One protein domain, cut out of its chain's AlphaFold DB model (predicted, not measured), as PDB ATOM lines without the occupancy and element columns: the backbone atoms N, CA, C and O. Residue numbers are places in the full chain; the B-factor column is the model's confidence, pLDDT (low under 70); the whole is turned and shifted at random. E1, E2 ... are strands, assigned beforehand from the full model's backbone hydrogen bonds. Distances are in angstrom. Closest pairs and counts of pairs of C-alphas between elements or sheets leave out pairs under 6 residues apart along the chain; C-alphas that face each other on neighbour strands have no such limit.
ATOM      1  N   ASN A   2     122.942  96.349  84.303       25.41
ATOM      2  CA  ASN A   2     122.344  95.080  84.740       25.41
ATOM      3  C   ASN A   2     122.159  95.072  86.266       25.41
ATOM      4  O   ASN A   2     123.139  95.161  87.004       25.41
ATOM      5  N   VAL A   3     120.914  94.949  86.732       32.25
ATOM      6  CA  VAL A   3     120.590  94.845  88.164       32.25
ATOM      7  C   VAL A   3     121.016  93.471  88.688       32.25
ATOM      8  O   VAL A   3     120.674  92.440  88.109       32.25
ATOM      9  N   ALA A   4     121.745  93.446  89.804       35.91
ATOM     10  CA  ALA A   4     122.121  92.212  90.483       35.91
ATOM     11  C   ALA A   4     120.923  91.647  91.267       35.91
ATOM     12  O   ALA A   4     120.708  91.984  92.429       35.91
ATOM     13  N   VAL A   5     120.132  90.787  90.621       39.88
ATOM     14  CA  VAL A   5     119.031  90.056  91.267       39.88
ATOM     15  C   VAL A   5     119.607  89.009  92.222       39.88
ATOM     16  O   VAL A   5     120.068  87.950  91.794       39.88
ATOM     17  N   SER A   6     119.585  89.301  93.524       37.47
ATOM     18  CA  SER A   6     119.922  88.341  94.577       37.47
ATOM     19  C   SER A   6     118.672  87.579  95.036       37.47
ATOM     20  O   SER A   6     117.623  88.161  95.315       37.47
ATOM     21  N   THR A   7     118.772  86.249  95.090       38.38
ATOM     22  CA  THR A   7     117.676  85.352  95.486       38.38
ATOM     23  C   THR A   7     117.965  84.728  96.850       38.38
ATOM     24  O   THR A   7     118.522  83.632  96.931       38.38
ATOM     25  N   ASP A   8     117.596  85.431  97.921       33.38
ATOM     26  CA  ASP A   8     117.630  84.889  99.287       33.38
ATOM     27  C   ASP A   8     116.476  83.875  99.438       33.38
ATOM     28  O   ASP A   8     115.322  84.186  99.136       33.38
ATOM     29  N   ALA A   9     116.784  82.631  99.811       33.06
ATOM     30  CA  ALA A   9     115.879  81.496  99.607       33.06
ATOM     31  C   ALA A   9     115.162  81.035 100.889       33.06
ATOM     32  O   ALA A   9     115.650  80.156 101.597       33.06
ATOM     33  N   GLU A  10     113.946  81.538 101.113       32.94
ATOM     34  CA  GLU A  10     112.936  80.900 101.971       32.94
ATOM     35  C   GLU A  10     111.612  80.716 101.206       32.94
ATOM     36  O   GLU A  10     111.361  81.367 100.190       32.94
ATOM     37  N   ALA A  11     110.813  79.726 101.615       40.50
ATOM     38  CA  ALA A  11     109.710  79.206 100.806       40.50
ATOM     39  C   ALA A  11     108.370  79.925 101.051       40.50
ATOM     40  O   ALA A  11     108.070  80.334 102.168       40.50
ATOM     41  N   ALA A  12     107.538  79.958 100.000       37.91
ATOM     42  CA  ALA A  12     106.291  80.723  99.859       37.91
ATOM     43  C   ALA A  12     106.476  82.255  99.746       37.91
ATOM     44  O   ALA A  12     107.228  82.884 100.479       37.91
ATOM     45  N   SER A  13     105.764  82.866  98.787       51.31
ATOM     46  CA  SER A  13     105.870  84.289  98.401       51.31
ATOM     47  C   SER A  13     107.293  84.780  98.073       51.31
ATOM     48  O   SER A  13     107.857  85.614  98.772       51.31
ATOM     49  N   GLN A  14     107.857  84.307  96.956       65.44
ATOM     50  CA  GLN A  14     109.114  84.846  96.426       65.44
ATOM     51  C   GLN A  14     108.935  86.306  95.976       65.44
ATOM     52  O   GLN A  14     108.252  86.577  94.987       65.44
ATOM     53  N   TYR A  15     109.568  87.230  96.699       73.19
ATOM     54  CA  TYR A  15     109.847  88.584  96.226       73.19
ATOM     55  C   TYR A  15     111.286  88.654  95.698       73.19
ATOM     56  O   TYR A  15     112.187  88.033  96.259       73.19
ATOM     57  N   VAL A  16     111.514  89.457  94.662       79.56
ATOM     58  CA  VAL A  16     112.847  89.843  94.179       79.56
ATOM     59  C   VAL A  16     113.224  91.197  94.768       79.56
ATOM     60  O   VAL A  16     112.472  92.161  94.630       79.56
ATOM     61  N   THR A  17     114.392  91.285  95.403       83.44
ATOM     62  CA  THR A  17     114.933  92.551  95.918       83.44
ATOM     63  C   THR A  17     115.637  93.323  94.801       83.44
ATOM     64  O   THR A  17     116.523  92.795  94.131       83.44
ATOM     65  N   VAL A  18     115.272  94.591  94.624       83.50
ATOM     66  CA  VAL A  18     115.980  95.550  93.769       83.50
ATOM     67  C   VAL A  18     117.077  96.203  94.603       83.50
ATOM     68  O   VAL A  18     116.779  96.929  95.553       83.50
ATOM     69  N   GLN A  19     118.338  95.941  94.253       83.06
ATOM     70  CA  GLN A  19     119.499  96.470  94.970       83.06
ATOM     71  C   GLN A  19     120.211  97.561  94.158       83.06
ATOM     72  O   GLN A  19     120.493  97.378  92.973       83.06
ATOM     73  N   CYS A  20     120.507  98.694  94.796       77.81
ATOM     74  CA  CYS A  20     121.336  99.756  94.232       77.81
ATOM     75  C   CYS A  20     122.831  99.426  94.357       77.81
ATOM     76  O   CYS A  20     123.261  98.654  95.215       77.81
ATOM     77  N   THR A  21     123.647 100.023  93.486       78.00
ATOM     78  CA  THR A  21     125.107  99.855  93.539       78.00
ATOM     79  C   THR A  21     125.701 100.847  94.536       78.00
ATOM     80  O   THR A  21     125.332 102.021  94.521       78.00
ATOM     81  N   SER A  22     126.629 100.405  95.389       68.94
ATOM     82  CA  SER A  22     127.290 101.285  96.367       68.94
ATOM     83  C   SER A  22     127.907 102.512  95.680       68.94
ATOM     84  O   SER A  22     128.684 102.365  94.739       68.94
ATOM     85  N   GLY A  23     127.537 103.712  96.137       65.62
ATOM     86  CA  GLY A  23     127.939 104.990  95.534       65.62
ATOM     87  C   GLY A  23     127.016 105.534  94.432       65.62
ATOM     88  O   GLY A  23     127.256 106.642  93.968       65.62
ATOM     89  N   SER A  24     125.965 104.810  94.027       69.38
ATOM     90  CA  SER A  24     124.917 105.351  93.137       69.38
ATOM     91  C   SER A  24     123.939 106.267  93.881       69.38
ATOM     92  O   SER A  24     123.708 106.082  95.078       69.38
ATOM     93  N   SER A  25     123.313 107.198  93.153       72.00
ATOM     94  CA  SER A  25     122.233 108.081  93.631       72.00
ATOM     95  C   SER A  25     121.139 107.334  94.403       72.00
ATOM     96  O   SER A  25     120.775 107.722  95.510       72.00
ATOM     97  N   PHE A  26     120.684 106.189  93.888       74.06
ATOM     98  CA  PHE A  26     119.700 105.330  94.557       74.06
ATOM     99  C   PHE A  26     120.126 104.839  95.947       74.06
ATOM    100  O   PHE A  26     119.253 104.586  96.772       74.06
ATOM    101  N   CYS A  27     121.424 104.683  96.219       75.69
ATOM    102  CA  CYS A  27     121.934 104.262  97.529       75.69
ATOM    103  C   CYS A  27     122.091 105.428  98.523       75.69
ATOM    104  O   CYS A  27     122.451 105.193  99.677       75.69
ATOM    105  N   ASN A  28     121.816 106.670  98.115       74.88
ATOM    106  CA  ASN A  28     121.609 107.773  99.044       74.88
ATOM    107  C   ASN A  28     120.204 107.653  99.660       74.88
ATOM    108  O   ASN A  28     119.242 107.376  98.947       74.88
ATOM    109  N   ASP A  29     120.086 107.812 100.978       69.31
ATOM    110  CA  ASP A  29     118.814 107.677 101.705       69.31
ATOM    111  C   ASP A  29     117.964 108.949 101.700       69.31
ATOM    112  O   ASP A  29     116.747 108.860 101.860       69.31
ATOM    113  N   ASP A  30     118.595 110.101 101.466       70.62
ATOM    114  CA  ASP A  30     117.948 111.416 101.446       70.62
ATOM    115  C   ASP A  30     117.603 111.890 100.014       70.62
ATOM    116  O   ASP A  30     117.158 113.024  99.830       70.62
ATOM    117  N   GLN A  31     117.840 111.063  98.983       80.94
ATOM    118  CA  GLN A  31     117.628 111.430  97.577       80.94
ATOM    119  C   GLN A  31     116.332 110.821  97.009       80.94
ATOM    120  O   GLN A  31     116.270 109.604  96.803       80.94
ATOM    121  N   PRO A  32     115.325 111.651  96.671       86.38
ATOM    122  CA  PRO A  32     114.085 111.163  96.092       86.38
ATOM    123  C   PRO A  32     114.279 110.706  94.640       86.38
ATOM    124  O   PRO A  32     115.163 111.180  93.922       86.38
ATOM    125  N   PHE A  33     113.423 109.787  94.192       88.25
ATOM    126  CA  PHE A  33     113.523 109.130  92.886       88.25
ATOM    127  C   PHE A  33     112.196 109.117  92.110       88.25
ATOM    128  O   PHE A  33     111.121 109.408  92.640       88.25
ATOM    129  N   VAL A  34     112.289 108.819  90.816       92.12
ATOM    130  CA  VAL A  34     111.163 108.681  89.882       92.12
ATOM    131  C   VAL A  34     110.777 107.207  89.766       92.12
ATOM    132  O   VAL A  34     111.655 106.348  89.722       92.12
ATOM    133  N   VAL A  35     109.485 106.904  89.662       94.38
ATOM    134  CA  VAL A  35     108.985 105.582  89.261       94.38
ATOM    135  C   VAL A  35     108.284 105.699  87.911       94.38
ATOM    136  O   VAL A  35     107.343 106.479  87.766       94.38
ATOM    137  N   THR A  36     108.719 104.895  86.943       91.75
ATOM    138  CA  THR A  36     108.123 104.830  85.602       91.75
ATOM    139  C   THR A  36     107.597 103.423  85.350       91.75
ATOM    140  O   THR A  36     108.354 102.459  85.433       91.75
ATOM    141  N   VAL A  37     106.311 103.292  85.035       91.31
ATOM    142  CA  VAL A  37     105.647 102.020  84.721       91.31
ATOM    143  C   VAL A  37     105.385 101.935  83.220       91.31
ATOM    144  O   VAL A  37     104.834 102.868  82.641       91.31
ATOM    145  N   THR A  38     105.752 100.816  82.595       86.12
ATOM    146  CA  THR A  38     105.497 100.530  81.174       86.12
ATOM    147  C   THR A  38     104.790  99.180  80.992       86.12
ATOM    148  O   THR A  38     105.022  98.228  81.742       86.12
ATOM    149  N   GLY A  39     103.940  99.068  79.966       79.75
ATOM    150  CA  GLY A  39     103.215  97.836  79.622       79.75
ATOM    151  C   GLY A  39     101.736  97.826  80.026       79.75
ATOM    152  O   GLY A  39     101.142  98.854  80.345       79.75
ATOM    153  N   SER A  40     101.114  96.649  79.959       84.06
ATOM    154  CA  SER A  40      99.652  96.477  79.979       84.06
ATOM    155  C   SER A  40      99.066  95.926  81.286       84.06
ATOM    156  O   SER A  40      97.884  95.592  81.335       84.06
ATOM    157  N   HIS A  41      99.874  95.823  82.342       88.19
ATOM    158  CA  HIS A  41      99.541  95.111  83.577       88.19
ATOM    159  C   HIS A  41      99.563  96.017  84.811       88.19
ATOM    160  O   HIS A  41     100.343  96.966  84.877       88.19
ATOM    161  N   ASP A  42      98.730  95.700  85.802       93.25
ATOM    162  CA  ASP A  42      98.603  96.524  87.007       93.25
ATOM    163  C   ASP A  42      99.866  96.487  87.879       93.25
ATOM    164  O   ASP A  42     100.423  95.416  88.138       93.25
ATOM    165  N   VAL A  43     100.252  97.641  88.423       94.38
ATOM    166  CA  VAL A  43     101.366  97.817  89.361       94.38
ATOM    167  C   VAL A  43     100.865  98.479  90.645       94.38
ATOM    168  O   VAL A  43     100.156  99.481  90.614       94.38
ATOM    169  N   PHE A  44     101.257  97.941  91.796       95.50
ATOM    170  CA  PHE A  44     100.860  98.442  93.110       95.50
ATOM    171  C   PHE A  44     102.108  98.853  93.890       95.50
ATOM    172  O   PHE A  44     102.898  98.001  94.290       95.50
ATOM    173  N   LEU A  45     102.284 100.158  94.095       95.69
ATOM    174  CA  LEU A  45     103.373 100.742  94.874       95.69
ATOM    175  C   LEU A  45     102.914 100.929  96.325       95.69
ATOM    176  O   LEU A  45     101.921 101.613  96.584       95.69
ATOM    177  N   ARG A  46     103.649 100.358  97.281       94.00
ATOM    178  CA  ARG A  46     103.391 100.508  98.724       94.00
ATOM    179  C   ARG A  46     104.687 100.584  99.524       94.00
ATOM    180  O   ARG A  46     105.702 100.047  99.097       94.00
ATOM    181  N   TYR A  47     104.653 101.228 100.686       91.75
ATOM    182  CA  TYR A  47     105.773 101.262 101.629       91.75
ATOM    183  C   TYR A  47     105.599 100.213 102.740       91.75
ATOM    184  O   TYR A  47     104.503 100.068 103.280       91.75
ATOM    185  N   GLU A  48     106.677  99.520 103.124       88.56
ATOM    186  CA  GLU A  48     106.743  98.752 104.379       88.56
ATOM    187  C   GLU A  48     108.114  98.911 105.054       88.56
ATOM    188  O   GLU A  48     109.156  98.683 104.435       88.56
ATOM    189  N   ASP A  49     108.121  99.216 106.358       80.25
ATOM    190  CA  ASP A  49     109.328  99.092 107.183       80.25
ATOM    191  C   ASP A  49     109.549  97.620 107.557       80.25
ATOM    192  O   ASP A  49     109.005  97.107 108.539       80.25
ATOM    193  N   LEU A  50     110.323  96.918 106.731       71.25
ATOM    194  CA  LEU A  50     110.633  95.498 106.918       71.25
ATOM    195  C   LEU A  50     111.904  95.243 107.747       71.25
ATOM    196  O   LEU A  50     112.325  94.090 107.849       71.25
ATOM    197  N   GLY A  51     112.532  96.283 108.314       62.88
ATOM    198  CA  GLY A  51     113.821  96.179 109.006       62.88
ATOM    199  C   GLY A  51     114.973  95.848 108.046       62.88
ATOM    200  O   GLY A  51     115.179  94.701 107.648       62.88
ATOM    201  N   ARG A  52     115.751  96.867 107.662       58.38
ATOM    202  CA  ARG A  52     116.814  96.758 106.643       58.38
ATOM    203  C   ARG A  52     117.811  95.620 106.918       58.38
ATOM    204  O   ARG A  52     118.453  95.596 107.966       58.38
ATOM    205  N   ARG A  53     118.040  94.752 105.919       50.88
ATOM    206  CA  ARG A  53     119.200  93.829 105.866       50.88
ATOM    207  C   ARG A  53     120.449  94.457 105.216       50.88
ATOM    208  O   ARG A  53     121.483  93.804 105.133       50.88
ATOM    209  N   GLY A  54     120.385  95.726 104.811       56.25
ATOM    210  CA  GLY A  54     121.516  96.513 104.313       56.25
ATOM    211  C   GLY A  54     121.078  97.887 103.796       56.25
ATOM    212  O   GLY A  54     119.884  98.163 103.706       56.25
ATOM    213  N   ASN A  55     122.041  98.735 103.427       59.28
ATOM    214  CA  ASN A  55     121.781 100.059 102.833       59.28
ATOM    215  C   ASN A  55     121.587 100.012 101.301       59.28
ATOM    216  O   ASN A  55     121.484 101.056 100.670       59.28
ATOM    217  N   ALA A  56     121.588  98.819 100.695       68.56
ATOM    218  CA  ALA A  56     121.505  98.644  99.245       68.56
ATOM    219  C   ALA A  56     120.091  98.302  98.736       68.56
ATOM    220  O   ALA A  56     119.841  98.412  97.540       68.56
ATOM    221  N   ASP A  57     119.171  97.868  99.602       78.88
ATOM    222  CA  ASP A  57     117.846  97.403  99.180       78.88
ATOM    223  C   ASP A  57     116.904  98.605  98.943       78.88
ATOM    224  O   ASP A  57     116.538  99.308  99.885       78.88
ATOM    225  N   VAL A  58     116.476  98.828  97.696       82.69
ATOM    226  CA  VAL A  58     115.568  99.932  97.318       82.69
ATOM    227  C   VAL A  58     114.103  99.498  97.409       82.69
ATOM    228  O   VAL A  58     113.261 100.202  97.974       82.69
ATOM    229  N   ALA A  59     113.795  98.324  96.853       88.12
ATOM    230  CA  ALA A  59     112.443  97.781  96.755       88.12
ATOM    231  C   ALA A  59     112.439  96.243  96.771       88.12
ATOM    232  O   ALA A  59     113.459  95.606  96.508       88.12
ATOM    233  N   ARG A  60     111.277  95.639  97.023       87.94
ATOM    234  CA  ARG A  60     110.990  94.208  96.833       87.94
ATOM    235  C   ARG A  60     109.764  94.046  95.947       87.94
ATOM    236  O   ARG A  60     108.757  94.700  96.183       87.94
ATOM    237  N   MET A  61     109.838  93.182  94.942       88.38
ATOM    238  CA  MET A  61     108.813  93.058  93.901       88.38
ATOM    239  C   MET A  61     108.332  91.622  93.749       88.38
ATOM    240  O   MET A  61     109.124  90.692  93.892       88.38
ATOM    241  N   ARG A  62     107.059  91.428  93.409       86.00
ATOM    242  CA  ARG A  62     106.464  90.102  93.208       86.00
ATOM    243  C   ARG A  62     105.379  90.152  92.140       86.00
ATOM    244  O   ARG A  62     104.444  90.940  92.254       86.00
ATOM    245  N   VAL A  63     105.453  89.268  91.146       84.94
ATOM    246  CA  VAL A  63     104.324  89.023  90.238       84.94
ATOM    247  C   VAL A  63     103.284  88.164  90.955       84.94
ATOM    248  O   VAL A  63     103.587  87.089  91.475       84.94
ATOM    249  N   ILE A  64     102.045  88.644  90.973       81.19
ATOM    250  CA  ILE A  64     100.852  87.923  91.404       81.19
ATOM    251  C   ILE A  64     100.138  87.456  90.132       81.19
ATOM    252  O   ILE A  64      99.431  88.225  89.478       81.19
ATOM    253  N   SER A  65     100.352  86.195  89.764       70.12
ATOM    254  CA  SER A  65      99.723  85.527  88.620       70.12
ATOM    255  C   SER A  65      99.096  84.190  89.037       70.12
ATOM    256  O   SER A  65      99.343  83.674  90.128       70.12
ATOM    257  N   SER A  66      98.272  83.614  88.160       54.53
ATOM    258  CA  SER A  66      97.734  82.249  88.293       54.53
ATOM    259  C   SER A  66      98.678  81.165  87.743       54.53
ATOM    260  O   SER A  66      98.341  79.981  87.747       54.53
ATOM    261  N   SER A  67      99.852  81.570  87.256       53.91
ATOM    262  CA  SER A  67     100.871  80.759  86.587       53.91
ATOM    263  C   SER A  67     102.088  80.517  87.490       53.91
ATOM    264  O   SER A  67     102.452  81.341  88.324       53.91
ATOM    265  N   SER A  68     102.773  79.386  87.313       50.75
ATOM    266  CA  SER A  68     103.974  79.029  88.087       50.75
ATOM    267  C   SER A  68     105.288  79.617  87.533       50.75
ATOM    268  O   SER A  68     106.371  79.182  87.922       50.75
ATOM    269  N   SER A  69     105.209  80.597  86.625       51.38
ATOM    270  CA  SER A  69     106.322  81.202  85.864       51.38
ATOM    271  C   SER A  69     106.834  82.551  86.402       51.38
ATOM    272  O   SER A  69     107.744  83.137  85.812       51.38
ATOM    273  N   SER A  70     106.290  83.013  87.531       54.06
ATOM    274  CA  SER A  70     106.281  84.399  88.047       54.06
ATOM    275  C   SER A  70     107.613  85.157  88.211       54.06
ATOM    276  O   SER A  70     107.596  86.350  88.509       54.06
ATOM    277  N   LEU A  71     108.774  84.517  88.030       51.94
ATOM    278  CA  LEU A  71     110.092  85.167  88.117       51.94
ATOM    279  C   LEU A  71     110.681  85.599  86.766       51.94
ATOM    280  O   LEU A  71     111.659  86.342  86.756       51.94
ATOM    281  N   ARG A  72     110.130  85.146  85.631       57.59
ATOM    282  CA  ARG A  72     110.595  85.564  84.288       57.59
ATOM    283  C   ARG A  72     109.768  86.689  83.669       57.59
ATOM    284  O   ARG A  72     110.122  87.175  82.601       57.59
ATOM    285  N   SER A  73     108.674  87.074  84.316       65.06
ATOM    286  CA  SER A  73     107.648  87.943  83.747       65.06
ATOM    287  C   SER A  73     107.789  89.422  84.110       65.06
ATOM    288  O   SER A  73     107.223  90.249  83.407       65.06
ATOM    289  N   MET A  74     108.559  89.780  85.142       76.31
ATOM    290  CA  MET A  74     108.786  91.178  85.537       76.31
ATOM    291  C   MET A  74     110.174  91.693  85.145       76.31
ATOM    292  O   MET A  74     111.168  90.976  85.230       76.31
ATOM    293  N   THR A  75     110.232  92.972  84.783       77.25
ATOM    294  CA  THR A  75     111.461  93.733  84.544       77.25
ATOM    295  C   THR A  75     111.494  94.929  85.485       77.25
ATOM    296  O   THR A  75     110.517  95.669  85.582       77.25
ATOM    297  N   ALA A  76     112.635  95.149  86.135       80.31
ATOM    298  CA  ALA A  76     112.920  96.401  86.820       80.31
ATOM    299  C   ALA A  76     114.334  96.868  86.500       80.31
ATOM    300  O   ALA A  76     115.273  96.069  86.515       80.31
ATOM    301  N   GLN A  77     114.482  98.159  86.222       80.00
ATOM    302  CA  GLN A  77     115.770  98.766  85.911       80.00
ATOM    303  C   GLN A  77     115.994  99.993  86.788       80.00
ATOM    304  O   GLN A  77     115.114 100.840  86.935       80.00
ATOM    305  N   LEU A  78     117.196 100.076  87.358       79.12
ATOM    306  CA  LEU A  78     117.720 101.293  87.960       79.12
ATOM    307  C   LEU A  78     118.536 102.016  86.887       79.12
ATOM    308  O   LEU A  78     119.580 101.513  86.451       79.12
ATOM    309  N   ILE A  79     118.041 103.170  86.452       78.75
ATOM    310  CA  ILE A  79     118.723 104.072  85.520       78.75
ATOM    311  C   ILE A  79     118.810 105.464  86.146       78.75
ATOM    312  O   ILE A  79     117.976 105.836  86.967       78.75
ATOM    313  N   GLU A  80     119.842 106.221  85.796       74.81
ATOM    314  CA  GLU A  80     119.995 107.613  86.214       74.81
ATOM    315  C   GLU A  80     119.890 108.474  84.961       74.81
ATOM    316  O   GLU A  80     120.621 108.247  83.998       74.81
ATOM    317  N   ILE A  81     118.936 109.401  84.963       63.00
ATOM    318  CA  ILE A  81     118.664 110.312  83.852       63.00
ATOM    319  C   ILE A  81     118.864 111.719  84.405       63.00
ATOM    320  O   ILE A  81     118.152 112.135  85.317       63.00
ATOM    321  N   ASP A  82     119.895 112.406  83.915       59.38
ATOM    322  CA  ASP A  82     120.223 113.794  84.269       59.38
ATOM    323  C   ASP A  82     120.340 114.049  85.786       59.38
ATOM    324  O   ASP A  82     119.876 115.048  86.334       59.38
ATOM    325  N   GLY A  83     120.968 113.096  86.487       67.31
ATOM    326  CA  GLY A  83     121.155 113.112  87.943       67.31
ATOM    327  C   GLY A  83     119.920 112.699  88.754       67.31
ATOM    328  O   GLY A  83     119.999 112.602  89.983       67.31
ATOM    329  N   LEU A  84     118.786 112.422  88.101       73.56
ATOM    330  CA  LEU A  84     117.598 111.864  88.737       73.56
ATOM    331  C   LEU A  84     117.623 110.326  88.683       73.56
ATOM    332  O   LEU A  84     117.606 109.750  87.592       73.56
ATOM    333  N   PRO A  85     117.604 109.631  89.834       85.25
ATOM    334  CA  PRO A  85     117.358 108.193  89.866       85.25
ATOM    335  C   PRO A  85     115.935 107.865  89.378       85.25
ATOM    336  O   PRO A  85     114.954 108.422  89.879       85.25
ATOM    337  N   VAL A  86     115.816 106.937  88.426       86.75
ATOM    338  CA  VAL A  86     114.553 106.434  87.856       86.75
ATOM    339  C   VAL A  86     114.454 104.908  87.990       86.75
ATOM    340  O   VAL A  86     115.218 104.156  87.384       86.75
ATOM    341  N   LEU A  87     113.486 104.439  88.778       89.56
ATOM    342  CA  LEU A  87     113.085 103.035  88.852       89.56
ATOM    343  C   LEU A  87     112.055 102.759  87.747       89.56
ATOM    344  O   LEU A  87     110.877 103.091  87.889       89.56
ATOM    345  N   GLN A  88     112.499 102.150  86.649       88.00
ATOM    346  CA  GLN A  88     111.609 101.684  85.585       88.00
ATOM    347  C   GLN A  88     111.073 100.286  85.922       88.00
ATOM    348  O   GLN A  88     111.838  99.423  86.357       88.00
ATOM    349  N   LEU A  89     109.776 100.059  85.711       87.12
ATOM    350  CA  LEU A  89     109.036  98.845  86.061       87.12
ATOM    351  C   LEU A  89     108.172  98.367  84.890       87.12
ATOM    352  O   LEU A  89     107.488  99.169  84.257       87.12
ATOM    353  N   SER A  90     108.131  97.056  84.655       83.81
ATOM    354  CA  SER A  90     107.198  96.428  83.714       83.81
ATOM    355  C   SER A  90     106.904  94.973  84.096       83.81
ATOM    356  O   SER A  90     107.721  94.324  84.755       83.81
ATOM    357  N   THR A  91     105.766  94.428  83.659       80.25
ATOM    358  CA  THR A  91     105.506  92.979  83.679       80.25
ATOM    359  C   THR A  91     104.729  92.526  82.440       80.25
ATOM    360  O   THR A  91     103.853  93.239  81.947       80.25
ATOM    361  N   ILE A  92     105.051  91.330  81.940       78.19
ATOM    362  CA  ILE A  92     104.390  90.676  80.797       78.19
ATOM    363  C   ILE A  92     103.286  89.693  81.215       78.19
ATOM    364  O   ILE A  92     102.578  89.181  80.354       78.19
ATOM    365  N   GLU A  93     103.117  89.426  82.516       80.56
ATOM    366  CA  GLU A  93     101.956  88.698  83.048       80.56
ATOM    367  C   GLU A  93     101.579  89.172  84.466       80.56
ATOM    368  O   GLU A  93     102.424  89.670  85.216       80.56
ATOM    369  N   GLY A  94     100.321  88.947  84.861       82.81
ATOM    370  CA  GLY A  94      99.851  89.114  86.242       82.81
ATOM    371  C   GLY A  94      99.738  90.567  86.722       82.81
ATOM    372  O   GLY A  94      99.583  91.489  85.930       82.81
ATOM    373  N   LYS A  95      99.777  90.759  88.044       88.62
ATOM    374  CA  LYS A  95      99.849  92.071  88.714       88.62
ATOM    375  C   LYS A  95     101.194  92.199  89.431       88.62
ATOM    376  O   LYS A  95     101.623  91.235  90.063       88.62
ATOM    377  N   LEU A  96     101.847  93.355  89.379       90.06
ATOM    378  CA  LEU A  96     103.143  93.594  90.020       90.06
ATOM    379  C   LEU A  96     102.967  94.279  91.384       90.06
ATOM    380  O   LEU A  96     102.564  95.436  91.472       90.06
ATOM    381  N   ASP A  97     103.289  93.563  92.456       91.62
ATOM    382  CA  ASP A  97     103.302  94.055  93.836       91.62
ATOM    383  C   ASP A  97     104.697  94.598  94.179       91.62
ATOM    384  O   ASP A  97     105.663  93.832  94.155       91.62
ATOM    385  N   VAL A  98     104.818  95.900  94.463       92.75
ATOM    386  CA  VAL A  98     106.094  96.605  94.678       92.75
ATOM    387  C   VAL A  98     106.128  97.253  96.059       92.75
ATOM    388  O   VAL A  98     105.450  98.243  96.336       92.75
ATOM    389  N   VAL A  99     106.987  96.710  96.915       92.19
ATOM    390  CA  VAL A  99     107.238  97.173  98.279       92.19
ATOM    391  C   VAL A  99     108.487  98.041  98.297       92.19
ATOM    392  O   VAL A  99     109.603  97.535  98.192       92.19
ATOM    393  N   LEU A 100     108.319  99.350  98.426       90.94
ATOM    394  CA  LEU A 100     109.424 100.275  98.647       90.94
ATOM    395  C   LEU A 100     109.886 100.179 100.103       90.94
ATOM    396  O   LEU A 100     109.072 100.150 101.025       90.94
ATOM    397  N   LEU A 101     111.203 100.158 100.307       88.25
ATOM    398  CA  LEU A 101     111.821  99.969 101.627       88.25
ATOM    399  C   LEU A 101     112.231 101.295 102.288       88.25
ATOM    400  O   LEU A 101     112.956 101.313 103.286       88.25
ATOM    401  N   ARG A 102     111.798 102.423 101.710       85.25
ATOM    402  CA  ARG A 102     112.072 103.783 102.187       85.25
ATOM    403  C   ARG A 102     110.827 104.651 102.055       85.25
ATOM    404  O   ARG A 102     110.193 104.668 101.002       85.25
ATOM    405  N   LYS A 103     110.501 105.355 103.137       88.94
ATOM    406  CA  LYS A 103     109.310 106.195 103.267       88.94
ATOM    407  C   LYS A 103     109.478 107.519 102.527       88.94
ATOM    408  O   LYS A 103     110.513 108.169 102.660       88.94
ATOM    409  N   ALA A 104     108.424 107.920 101.822       88.00
ATOM    410  CA  ALA A 104     108.235 109.223 101.195       88.00
ATOM    411  C   ALA A 104     109.388 109.655 100.269       88.00
ATOM    412  O   ALA A 104     109.874 110.778 100.359       88.00
ATOM    413  N   GLN A 105     109.835 108.748  99.393       89.06
ATOM    414  CA  GLN A 105     110.968 108.971  98.480       89.06
ATOM    415  C   GLN A 105     110.565 109.160  97.013       89.06
ATOM    416  O   GLN A 105     111.390 109.588  96.208       89.06
ATOM    417  N   VAL A 106     109.334 108.829  96.621       94.00
ATOM    418  CA  VAL A 106     108.933 108.929  95.212       94.00
ATOM    419  C   VAL A 106     108.474 110.353  94.908       94.00
ATOM    420  O   VAL A 106     107.370 110.751  95.276       94.00
ATOM    421  N   GLN A 107     109.329 111.130  94.242       93.69
ATOM    422  CA  GLN A 107     108.995 112.492  93.799       93.69
ATOM    423  C   GLN A 107     108.148 112.505  92.527       93.69
ATOM    424  O   GLN A 107     107.479 113.493  92.236       93.69
ATOM    425  N   ARG A 108     108.189 111.434  91.724       94.06
ATOM    426  CA  ARG A 108     107.457 111.373  90.455       94.06
ATOM    427  C   ARG A 108     106.950 109.966  90.158       94.06
ATOM    428  O   ARG A 108     107.717 109.017  90.293       94.06
ATOM    429  N   VAL A 109     105.704 109.845  89.704       97.00
ATOM    430  CA  VAL A 109     105.122 108.592  89.185       97.00
ATOM    431  C   VAL A 109     104.620 108.836  87.769       97.00
ATOM    432  O   VAL A 109     103.832 109.753  87.549       97.00
ATOM    433  N   ILE A 110     105.068 108.019  86.819       93.94
ATOM    434  CA  ILE A 110     104.679 108.103  85.410       93.94
ATOM    435  C   ILE A 110     104.185 106.726  84.962       93.94
ATOM    436  O   ILE A 110     104.965 105.778  84.903       93.94
ATOM    437  N   ASN A 111     102.902 106.607  84.629       93.88
ATOM    438  CA  ASN A 111     102.362 105.443  83.933       93.88
ATOM    439  C   ASN A 111     102.399 105.712  82.425       93.88
ATOM    440  O   ASN A 111     101.670 106.574  81.949       93.88
ATOM    441  N   GLN A 112     103.249 104.997  81.689       89.75
ATOM    442  CA  GLN A 112     103.355 105.063  80.224       89.75
ATOM    443  C   GLN A 112     102.660 103.867  79.540       89.75
ATOM    444  O   GLN A 112     103.041 103.455  78.446       89.75
ATOM    445  N   GLY A 113     101.723 103.221  80.238       80.38
ATOM    446  CA  GLY A 113     101.132 101.945  79.850       80.38
ATOM    447  C   GLY A 113      99.615 101.969  79.651       80.38
ATOM    448  O   GLY A 113      98.972 103.017  79.561       80.38
ATOM    449  N   SER A 114      99.041 100.765  79.608       87.19
ATOM    450  CA  SER A 114      97.589 100.527  79.660       87.19
ATOM    451  C   SER A 114      97.140  99.796  80.934       87.19
ATOM    452  O   SER A 114      95.943  99.613  81.129       87.19
ATOM    453  N   GLY A 115      98.078  99.353  81.779       85.94
ATOM    454  CA  GLY A 115      97.787  98.776  83.096       85.94
ATOM    455  C   GLY A 115      97.577  99.848  84.168       85.94
ATOM    456  O   GLY A 115      97.995 100.993  83.994       85.94
TER     457      GLY A 115
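Overview. This is residues 2 to 115 of the 824 residues of an uncharacterized protein of Nothophytophthora sp. Chile5 (UniProt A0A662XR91). Two twisted sheets of four strands each lie face to face as a sandwich, E1, E4, E7 and E3 in one layer and E5, E6, E2 and E8 in the other, their strands nearly aligned, 14 degrees apart. The chain passes from one layer to the other at the links E1 to E2, E2 to E3, E4 to E5, E6 to E7 and E7 to E8. The printed part has 114 residues with no named helix and eight named strands, E1 to E8 in order; the class is all strand, though only 51 residues are in named elements. Both sheets are mixed, in the orders E1, E4, E7, E3 and E5, E6, E2, E8. The whole is compact and rounded, with a radius of gyration of the C-alphas of 13.6 A and spans of 38 by 33 by 25 A.

Arrangement. E1, residues 16 to 19, is an edge strand, antiparallel to E4, residues 57 to 64, at 156 degrees; N 16 and O 61 are 2.8 A apart, within hydrogen-bond range. E4 is antiparallel to E7, residues 95 to 100, with N 60 and O 99 2.8 A apart. E7 is parallel to the other edge strand, E3, residues 43 to 47, at 22 degrees, with N 44 and O 96 2.8 A apart. In the second sheet, E5, residues 74 to 81, and E6, residues 84 to 91, form an antiparallel hairpin, with N 75 and O 90 2.9 A apart. E6 is parallel to E2, residues 33 to 38, with N 34 and O 85 2.9 A apart. E2 is parallel to the edge strand E8, residues 106 to 111, with N 35 and O 108 2.8 A apart. Between the sheets, the closest C-alphas of E4 and E5 are those of Val 63 and Met 74, 6.8 A apart. E3 and E8 are apart.

Along the chain. E1 begins at C-alpha 16, (112.847, 89.843, 94.179). Along the chain, E2 measures 16.6 A from first to last C-alpha, E3 13.5 A, E4 21.0 A, E5 21.6 A, E6 23.0 A, E7 16.1 A and E8 13.5 A; E1 measures 9.4 A. E8 ends at C-alpha 111, (102.362, 105.443, 83.933).

Size, cuts and confidence. The C-alphas farthest apart are those of Ala 11 and Asp 82, 39.8 A. The printed part has no cut. The link E1 to E2, 13 residues, is long. The mean pLDDT of the printed part is 75.1; residues under 70 include 2 to 14, 51 to 56 and 66 to 73.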